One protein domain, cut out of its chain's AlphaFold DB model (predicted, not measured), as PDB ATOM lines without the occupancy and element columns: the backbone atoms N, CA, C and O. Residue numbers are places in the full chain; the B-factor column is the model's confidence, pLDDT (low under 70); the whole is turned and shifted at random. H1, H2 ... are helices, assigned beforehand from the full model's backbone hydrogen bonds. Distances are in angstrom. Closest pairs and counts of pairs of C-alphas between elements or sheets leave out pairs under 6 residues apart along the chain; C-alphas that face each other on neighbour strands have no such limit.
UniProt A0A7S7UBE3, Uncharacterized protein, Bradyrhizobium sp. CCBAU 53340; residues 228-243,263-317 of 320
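This is residues 228 to 243 and 263 to 317 of the 320 residues of an uncharacterized protein of Bradyrhizobium sp. CCBAU 53340 (UniProt A0A7S7UBE3). H1 and H2 lie side by side, running opposite ways, and the helical hairpin of H3 and H4 packs crosswise on H2, the middle helix. The printed part has 71 residues with four named helices, H1 to H4 along the chain, and no named strand: all helix. It is compact and rounded, with a radius of gyration of the C-alphas of 11.5 A and spans of 27 by 23 by 21 A.

H1, residues 228 to 242, touches H2, residues 263 to 276, at a shallow tilt of 8 degrees; their closest C-alphas, of Leu 242 and Val 267, are 6.8 A apart. With residues 265 to 269 alone, H2 touches H3, residues 289 to 301, about perpendicular at 90 degrees; the closest C-alphas, of Val 269 and Ala 295, are 5.6 A apart. With residues 272 to 276 alone, H2 touches H4, residues 306 to 315, about perpendicular at 81 degrees; the closest C-alphas, of Ala 276 and Ile 312, are 4.8 A apart. H1 is apart from H3 and H4. Every O i to N i+4 pair is within hydrogen-bond range in H1, H3 and H4, and 9 of 10 in H2.

H1 runs 21.0 A from C-alpha 228 at (114.369, -66.711, 54.918); H4 ends at C-alpha 315, (120.607, -52.886, 55.235).

Residues 244 to 262 are not printed; C-alphas 243 and 263 are 8.7 A apart. The link from H2 to H3 is long. Mean pLDDT of the printed part is 72.0, with 21 residues under 70.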
ATOM      1  N   ASN A 228     113.190 -67.311  55.549       59.88
ATOM      2  CA  ASN A 228     114.369 -66.711  54.918       59.88
ATOM      3  C   ASN A 228     115.610 -67.608  54.971       59.88
ATOM      4  O   ASN A 228     116.469 -67.494  54.104       59.88
ATOM      5  N   THR A 229     115.718 -68.543  55.918       60.19
ATOM      6  CA  THR A 229     116.954 -69.325  56.106       60.19
ATOM      7  C   THR A 229     117.287 -70.195  54.887       60.19
ATOM      8  O   THR A 229     118.426 -70.190  54.423       60.19
ATOM      9  N   THR A 230     116.292 -70.865  54.299       69.75
ATOM     10  CA  THR A 230     116.472 -71.719  53.108       69.75
ATOM     11  C   THR A 230     116.753 -70.899  51.844       69.75
ATOM     12  O   THR A 230     117.595 -71.282  51.030       69.75
ATOM     13  N   LYS A 231     116.101 -69.736  51.692       69.06
ATOM     14  CA  LYS A 231     116.338 -68.801  50.576       69.06
ATOM     15  C   LYS A 231     117.746 -68.208  50.634       69.06
ATOM     16  O   LYS A 231     118.465 -68.241  49.637       69.06
ATOM     17  N   CYS A 232     118.170 -67.784  51.824       73.62
ATOM     18  CA  CYS A 232     119.519 -67.291  52.073       73.62
ATOM     19  C   CYS A 232     120.582 -68.332  51.717       73.62
ATOM     20  O   CYS A 232     121.596 -67.996  51.110       73.62
ATOM     21  N   GLN A 233     120.353 -69.601  52.061       77.12
ATOM     22  CA  GLN A 233     121.317 -70.673  51.824       77.12
ATOM     23  C   GLN A 233     121.474 -70.993  50.325       77.12
ATOM     24  O   GLN A 233     122.602 -71.079  49.838       77.12
ATOM     25  N   ALA A 234     120.373 -71.062  49.569       77.12
ATOM     26  CA  ALA A 234     120.401 -71.278  48.117       77.12
ATOM     27  C   ALA A 234     121.049 -70.108  47.348       77.12
ATOM     28  O   ALA A 234     121.786 -70.301  46.373       77.12
ATOM     29  N   ALA A 235     120.811 -68.878  47.798       70.81
ATOM     30  CA  ALA A 235     121.401 -67.695  47.192       70.81
ATOM     31  C   ALA A 235     122.898 -67.543  47.534       70.81
ATOM     32  O   ALA A 235     123.693 -67.196  46.658       70.81
ATOM     33  N   LEU A 236     123.319 -67.910  48.752       74.19
ATOM     34  CA  LEU A 236     124.737 -68.027  49.123       74.19
ATOM     35  C   LEU A 236     125.476 -69.075  48.277       74.19
ATOM     36  O   LEU A 236     126.620 -68.850  47.880       74.19
ATOM     37  N   GLU A 237     124.844 -70.207  47.957       79.62
ATOM     38  CA  GLU A 237     125.423 -71.199  47.039       79.62
ATOM     39  C   GLU A 237     125.530 -70.685  45.599       79.62
ATOM     40  O   GLU A 237     126.507 -70.978  44.909       79.62
ATOM     41  N   SER A 238     124.566 -69.879  45.152       73.44
ATOM     42  CA  SER A 238     124.602 -69.238  43.832       73.44
ATOM     43  C   SER A 238     125.729 -68.203  43.740       73.44
ATOM     44  O   SER A 238     126.454 -68.171  42.747       73.44
ATOM     45  N   LEU A 239     125.959 -67.433  44.809       71.38
ATOM     46  CA  LEU A 239     127.107 -66.532  44.928       71.38
ATOM     47  C   LEU A 239     128.449 -67.268  44.877       71.38
ATOM     48  O   LEU A 239     129.356 -66.817  44.186       71.38
ATOM     49  N   LYS A 240     128.582 -68.420  45.550       74.94
ATOM     50  CA  LYS A 240     129.819 -69.222  45.498       74.94
ATOM     51  C   LYS A 240     130.165 -69.681  44.079       74.94
ATOM     52  O   LYS A 240     131.340 -69.835  43.777       74.94
ATOM     53  N   LYS A 241     129.168 -69.890  43.214       73.69
ATOM     54  CA  LYS A 241     129.380 -70.234  41.796       73.69
ATOM     55  C   LYS A 241     129.828 -69.033  40.959       73.69
ATOM     56  O   LYS A 241     130.545 -69.225  39.986       73.69
ATOM     57  N   LEU A 242     129.421 -67.821  41.339       61.66
ATOM     58  CA  LEU A 242     129.839 -66.563  40.706       61.66
ATOM     59  C   LEU A 242     131.246 -66.120  41.144       61.66
ATOM     60  O   LEU A 242     131.951 -65.505  40.354       61.66
ATOM     61  N   ASP A 243     131.645 -66.444  42.379       57.81
ATOM     62  CA  ASP A 243     132.950 -66.094  42.973       57.81
ATOM     63  C   ASP A 243     134.066 -67.096  42.603       57.81
ATOM     64  O   ASP A 243     135.234 -66.900  42.938       57.81
ATOM     65  N   SER A 263     132.593 -58.568  36.300       50.66
ATOM     66  CA  SER A 263     132.302 -59.773  37.091       50.66
ATOM     67  C   SER A 263     132.266 -59.505  38.599       50.66
ATOM     68  O   SER A 263     131.459 -60.097  39.309       50.66
ATOM     69  N   ASN A 264     133.063 -58.547  39.076       63.72
ATOM     70  CA  ASN A 264     133.176 -58.241  40.496       63.72
ATOM     71  C   ASN A 264     131.972 -57.420  41.001       63.72
ATOM     72  O   ASN A 264     131.531 -57.580  42.135       63.72
ATOM     73  N   TYR A 265     131.361 -56.595  40.140       66.56
ATOM     74  CA  TYR A 265     130.214 -55.762  40.522       66.56
ATOM     75  C   TYR A 265     128.921 -56.556  40.684       66.56
ATOM     76  O   TYR A 265     128.176 -56.306  41.627       66.56
ATOM     77  N   ASN A 266     128.681 -57.555  39.832       67.38
ATOM     78  CA  ASN A 266     127.530 -58.447  39.992       67.38
ATOM     79  C   ASN A 266     127.599 -59.200  41.328       67.38
ATOM     80  O   ASN A 266     126.581 -59.371  41.996       67.38
ATOM     81  N   VAL A 267     128.806 -59.596  41.748       70.44
ATOM     82  CA  VAL A 267     129.046 -60.235  43.047       70.44
ATOM     83  C   VAL A 267     128.774 -59.261  44.195       70.44
ATOM     84  O   VAL A 267     128.102 -59.638  45.151       70.44
ATOM     85  N   VAL A 268     129.226 -58.006  44.100       70.94
ATOM     86  CA  VAL A 268     128.954 -56.966  45.112       70.94
ATOM     87  C   VAL A 268     127.455 -56.676  45.230       70.94
ATOM     88  O   VAL A 268     126.914 -56.710  46.332       70.94
ATOM     89  N   VAL A 269     126.754 -56.465  44.112       73.31
ATOM     90  CA  VAL A 269     125.305 -56.196  44.103       73.31
ATOM     91  C   VAL A 269     124.519 -57.390  44.645       73.31
ATOM     92  O   VAL A 269     123.602 -57.209  45.442       73.31
ATOM     93  N   ALA A 270     124.888 -58.617  44.272       75.12
ATOM     94  CA  ALA A 270     124.246 -59.820  44.791       75.12
ATOM     95  C   ALA A 270     124.510 -60.024  46.296       75.12
ATOM     96  O   ALA A 270     123.590 -60.389  47.029       75.12
ATOM     97  N   LYS A 271     125.722 -59.724  46.789       74.88
ATOM     98  CA  LYS A 271     126.033 -59.724  48.231       74.88
ATOM     99  C   LYS A 271     125.220 -58.659  48.985       74.88
ATOM    100  O   LYS A 271     124.723 -58.948  50.071       74.88
ATOM    101  N   MET A 272     125.015 -57.472  48.403       73.31
ATOM    102  CA  MET A 272     124.177 -56.416  48.994       73.31
ATOM    103  C   MET A 272     122.693 -56.793  49.026       73.31
ATOM    104  O   MET A 272     122.052 -56.620  50.059       73.31
ATOM    105  N   LYS A 273     122.151 -57.365  47.940       72.75
ATOM    106  CA  LYS A 273     120.768 -57.875  47.901       72.75
ATOM    107  C   LYS A 273     120.545 -58.948  48.976       72.75
ATOM    108  O   LYS A 273     119.540 -58.909  49.674       72.75
ATOM    109  N   LEU A 274     121.514 -59.839  49.190       73.62
ATOM    110  CA  LEU A 274     121.427 -60.853  50.247       73.62
ATOM    111  C   LEU A 274     121.503 -60.276  51.660       73.62
ATOM    112  O   LEU A 274     120.751 -60.704  52.532       73.62
ATOM    113  N   ALA A 275     122.370 -59.289  51.885       69.44
ATOM    114  CA  ALA A 275     122.405 -58.574  53.157       69.44
ATOM    115  C   ALA A 275     121.055 -57.885  53.450       69.44
ATOM    116  O   ALA A 275     120.573 -57.938  54.580       69.44
ATOM    117  N   ALA A 276     120.407 -57.323  52.423       65.62
ATOM    118  CA  ALA A 276     119.087 -56.704  52.527       65.62
ATOM    119  C   ALA A 276     117.957 -57.681  52.878       65.62
ATOM    120  O   ALA A 276     117.024 -57.317  53.586       65.62
ATOM    121  N   GLU A 277     118.064 -58.938  52.450       72.00
ATOM    122  CA  GLU A 277     117.128 -60.006  52.823       72.00
ATOM    123  C   GLU A 277     117.377 -60.562  54.243       72.00
ATOM    124  O   GLU A 277     116.696 -61.488  54.693       72.00
ATOM    125  N   GLY A 278     118.340 -59.990  54.979       68.88
ATOM    126  CA  GLY A 278     118.726 -60.431  56.320       68.88
ATOM    127  C   GLY A 278     119.621 -61.670  56.316       68.88
ATOM    128  O   GLY A 278     119.782 -62.320  57.352       68.88
ATOM    129  N   CYS A 279     120.208 -62.022  55.169       77.62
ATOM    130  CA  CYS A 279     121.123 -63.146  55.066       77.62
ATOM    131  C   CYS A 279     122.505 -62.748  55.586       77.62
ATOM    132  O   CYS A 279     123.146 -61.827  55.081       77.62
ATOM    133  N   ASN A 280     122.992 -63.477  56.587       68.81
ATOM    134  CA  ASN A 280     124.306 -63.224  57.161       68.81
ATOM    135  C   ASN A 280     125.389 -63.762  56.209       68.81
ATOM    136  O   ASN A 280     125.537 -64.977  56.059       68.81
ATOM    137  N   VAL A 281     126.117 -62.873  55.527       67.00
ATOM    138  CA  VAL A 281     127.222 -63.257  54.638       67.00
ATOM    139  C   VAL A 281     128.488 -63.424  55.493       67.00
ATOM    140  O   VAL A 281     128.996 -62.433  56.020       67.00
ATOM    141  N   PRO A 282     129.016 -64.650  55.673       54.38
ATOM    142  CA  PRO A 282     130.201 -64.860  56.499       54.38
ATOM    143  C   PRO A 282     131.405 -64.100  55.919       54.38
ATOM    144  O   PRO A 282     131.672 -64.182  54.722       54.38
ATOM    145  N   ASN A 283     132.141 -63.388  56.782       55.31
ATOM    146  CA  ASN A 283     133.328 -62.583  56.450       55.31
ATOM    147  C   ASN A 283     133.087 -61.365  55.533       55.31
ATOM    148  O   ASN A 283     134.020 -60.925  54.858       55.31
ATOM    149  N   ALA A 284     131.875 -60.802  55.494       60.41
ATOM    150  CA  ALA A 284     131.641 -59.553  54.775       60.41
ATOM    151  C   ALA A 284     132.438 -58.408  55.425       60.41
ATOM    152  O   ALA A 284     132.164 -58.004  56.556       60.41
ATOM    153  N   GLN A 285     133.445 -57.893  54.713       67.12
ATOM    154  CA  GLN A 285     134.009 -56.593  55.054       67.12
ATOM    155  C   GLN A 285     132.944 -55.512  54.821       67.12
ATOM    156  O   GLN A 285     132.105 -55.680  53.931       67.12
ATOM    157  N   PRO A 286     132.951 -54.418  55.603       71.81
ATOM    158  CA  PRO A 286     132.081 -53.285  55.324       71.81
ATOM    159  C   PRO A 286     132.324 -52.799  53.892       71.81
ATOM    160  O   PRO A 286     133.473 -52.623  53.483       71.81
ATOM    161  N   TYR A 287     131.246 -52.610  53.129       79.50
ATOM    162  CA  TYR A 287     131.344 -52.124  51.756       79.50
ATOM    163  C   TYR A 287     131.971 -50.731  51.733       79.50
ATOM    164  O   TYR A 287     131.657 -49.862  52.549       79.50
ATOM    165  N   THR A 288     132.858 -50.500  50.774       80.81
ATOM    166  CA  THR A 288     133.440 -49.179  50.550       80.81
ATOM    167  C   THR A 288     132.398 -48.226  49.960       80.81
ATOM    168  O   THR A 288     131.497 -48.634  49.225       80.81
ATOM    169  N   LEU A 289     132.563 -46.917  50.186       75.75
ATOM    170  CA  LEU A 289     131.699 -45.885  49.590       75.75
ATOM    171  C   LEU A 289     131.587 -46.031  48.058       75.75
ATOM    172  O   LEU A 289     130.521 -45.825  47.477       75.75
ATOM    173  N   ARG A 290     132.687 -46.422  47.402       74.25
ATOM    174  CA  ARG A 290     132.737 -46.645  45.954       74.25
ATOM    175  C   ARG A 290     131.855 -47.819  45.525       74.25
ATOM    176  O   ARG A 290     131.161 -47.704  44.520       74.25
ATOM    177  N   GLU A 291     131.863 -48.916  46.278       79.06
ATOM    178  CA  GLU A 291     131.018 -50.088  46.022       79.06
ATOM    179  C   GLU A 291     129.539 -49.767  46.233       79.06
ATOM    180  O   GLU A 291     128.719 -50.099  45.381       79.06
ATOM    181  N   CYS A 292     129.209 -49.040  47.300       81.69
ATOM    182  CA  CYS A 292     127.847 -48.579  47.571       81.69
ATOM    183  C   CYS A 292     127.302 -47.688  46.443       81.69
ATOM    184  O   CYS A 292     126.171 -47.858  45.983       81.69
ATOM    185  N   LEU A 293     128.120 -46.755  45.947       78.56
ATOM    186  CA  LEU A 293     127.723 -45.834  44.882       78.56
ATOM    187  C   LEU A 293     127.604 -46.541  43.523       78.56
ATOM    188  O   LEU A 293     126.668 -46.272  42.771       78.56
ATOM    189  N   ALA A 294     128.501 -47.483  43.229       74.50
ATOM    190  CA  ALA A 294     128.421 -48.304  42.025       74.50
ATOM    191  C   ALA A 294     127.191 -49.227  42.037       74.50
ATOM    192  O   ALA A 294     126.478 -49.305  41.038       74.50
ATOM    193  N   ALA A 295     126.897 -49.865  43.173       77.88
ATOM    194  CA  ALA A 295     125.718 -50.710  43.333       77.88
ATOM    195  C   ALA A 295     124.415 -49.915  43.168       77.88
ATOM    196  O   ALA A 295     123.492 -50.382  42.503       77.88
ATOM    197  N   ARG A 296     124.360 -48.682  43.693       82.50
ATOM    198  CA  ARG A 296     123.239 -47.756  43.474       82.50
ATOM    199  C   ARG A 296     122.998 -47.484  41.987       82.50
ATOM    200  O   ARG A 296     121.863 -47.584  41.532       82.50
ATOM    201  N   ILE A 297     124.054 -47.150  41.238       74.19
ATOM    202  CA  ILE A 297     123.960 -46.871  39.794       74.19
ATOM    203  C   ILE A 297     123.503 -48.119  39.036       74.19
ATOM    204  O   ILE A 297     122.612 -48.033  38.197       74.19
ATOM    205  N   TYR A 298     124.079 -49.278  39.354       76.75
ATOM    206  CA  TYR A 298     123.745 -50.536  38.694       76.75
ATOM    207  C   TYR A 298     122.282 -50.939  38.919       76.75
ATOM    208  O   TYR A 298     121.562 -51.210  37.964       76.75
ATOM    209  N   MET A 299     121.798 -50.912  40.165       78.19
ATOM    210  CA  MET A 299     120.402 -51.257  40.461       78.19
ATOM    211  C   MET A 299     119.409 -50.286  39.803       78.19
ATOM    212  O   MET A 299     118.341 -50.714  39.368       78.19
ATOM    213  N   ALA A 300     119.774 -49.005  39.673       69.62
ATOM    214  CA  ALA A 300     118.976 -48.028  38.935       69.62
ATOM    215  C   ALA A 300     118.933 -48.336  37.426       69.62
ATOM    216  O   ALA A 300     117.884 -48.194  36.804       69.62
ATOM    217  N   GLN A 301     120.039 -48.812  36.840       68.19
ATOM    218  CA  GLN A 301     120.078 -49.267  35.442       68.19
ATOM    219  C   GLN A 301     119.233 -50.527  35.205       68.19
ATOM    220  O   GLN A 301     118.645 -50.661  34.135       68.19
ATOM    221  N   GLU A 302     119.119 -51.416  36.198       72.50
ATOM    222  CA  GLU A 302     118.203 -52.569  36.160       72.50
ATOM    223  C   GLU A 302     116.723 -52.185  36.369       72.50
ATOM    224  O   GLU A 302     115.853 -53.054  36.341       72.50
ATOM    225  N   GLY A 303     116.413 -50.900  36.584       72.12
ATOM    226  CA  GLY A 303     115.047 -50.431  36.825       72.12
ATOM    227  C   GLY A 303     114.529 -50.729  38.234       72.12
ATOM    228  O   GLY A 303     113.318 -50.738  38.453       72.12
ATOM    229  N   THR A 304     115.422 -50.980  39.196       70.81
ATOM    230  CA  THR A 304     115.031 -51.134  40.605       70.81
ATOM    231  C   THR A 304     114.545 -49.787  41.140       70.81
ATOM    232  O   THR A 304     115.198 -48.764  40.931       70.81
ATOM    233  N   ALA A 305     113.408 -49.779  41.836       72.44
ATOM    234  CA  ALA A 305     112.833 -48.551  42.377       72.44
ATOM    235  C   ALA A 305     113.782 -47.882  43.405       72.44
ATOM    236  O   ALA A 305     114.441 -48.590  44.176       72.44
ATOM    237  N   PRO A 306     113.887 -46.537  43.441       71.62
ATOM    238  CA  PRO A 306     114.850 -45.831  44.297       71.62
ATOM    239  C   PRO A 306     114.708 -46.101  45.804       71.62
ATOM    240  O   PRO A 306     115.706 -46.097  46.535       71.62
ATOM    241  N   ASP A 307     113.485 -46.350  46.274       70.25
ATOM    242  CA  ASP A 307     113.178 -46.713  47.660       70.25
ATOM    243  C   ASP A 307     113.703 -48.114  48.004       70.25
ATOM    244  O   ASP A 307     114.369 -48.292  49.025       70.25
ATOM    245  N   VAL A 308     113.516 -49.079  47.102       73.50
ATOM    246  CA  VAL A 308     114.072 -50.435  47.218       73.50
ATOM    247  C   VAL A 308     115.603 -50.402  47.207       73.50
ATOM    248  O   VAL A 308     116.237 -51.052  48.035       73.50
ATOM    249  N   ILE A 309     116.216 -49.600  46.330       78.00
ATOM    250  CA  ILE A 309     117.678 -49.417  46.291       78.00
ATOM    251  C   ILE A 309     118.197 -48.876  47.624       78.00
ATOM    252  O   ILE A 309     119.207 -49.354  48.138       78.00
ATOM    253  N   SER A 310     117.523 -47.871  48.183       80.00
ATOM    254  CA  SER A 310     117.951 -47.238  49.432       80.00
ATOM    255  C   SER A 310     117.818 -48.191  50.618       80.00
ATOM    256  O   SER A 310     118.765 -48.303  51.390       80.00
ATOM    257  N   ALA A 311     116.723 -48.955  50.694       75.19
ATOM    258  CA  ALA A 311     116.544 -49.998  51.705       75.19
ATOM    259  C   ALA A 311     117.616 -51.099  51.604       75.19
ATOM    260  O   ALA A 311     118.152 -51.535  52.622       75.19
ATOM    261  N   ILE A 312     117.978 -51.514  50.381       76.88
ATOM    262  CA  ILE A 312     119.038 -52.507  50.153       76.88
ATOM    263  C   ILE A 312     120.393 -51.986  50.641       76.88
ATOM    264  O   ILE A 312     121.115 -52.697  51.336       76.88
ATOM    265  N   LEU A 313     120.740 -50.747  50.289       81.44
ATOM    266  CA  LEU A 313     122.018 -50.144  50.670       81.44
ATOM    267  C   LEU A 313     122.098 -49.894  52.181       81.44
ATOM    268  O   LEU A 313     123.124 -50.188  52.792       81.44
ATOM    269  N   GLU A 314     121.017 -49.420  52.797       81.50
ATOM    270  CA  GLU A 314     120.952 -49.191  54.242       81.50
ATOM    271  C   GLU A 314     121.126 -50.500  55.022       81.50
ATOM    272  O   GLU A 314     121.972 -50.577  55.915       81.50
ATOM    273  N   HIS A 315     120.420 -51.567  54.629       76.69
ATOM    274  CA  HIS A 315     120.607 -52.886  55.235       76.69
ATOM    275  C   HIS A 315     121.990 -53.486  54.974       76.69
ATOM    276  O   HIS A 315     122.520 -54.198  55.827       76.69
ATOM    277  N   ALA A 316     122.600 -53.180  53.829       74.75
ATOM    278  CA  ALA A 316     123.968 -53.581  53.526       74.75
ATOM    279  C   ALA A 316     125.024 -52.801  54.336       74.75
ATOM    280  O   ALA A 316     126.211 -53.095  54.215       74.75
ATOM    281  N   GLY A 317     124.635 -51.824  55.164       79.38
ATOM    282  CA  GLY A 317     125.570 -51.002  55.933       79.38
ATOM    283  C   GLY A 317     126.270 -49.929  55.097       79.38
ATOM    284  O   GLY A 317     127.243 -49.331  55.555       79.38
TER     285      GLY A 317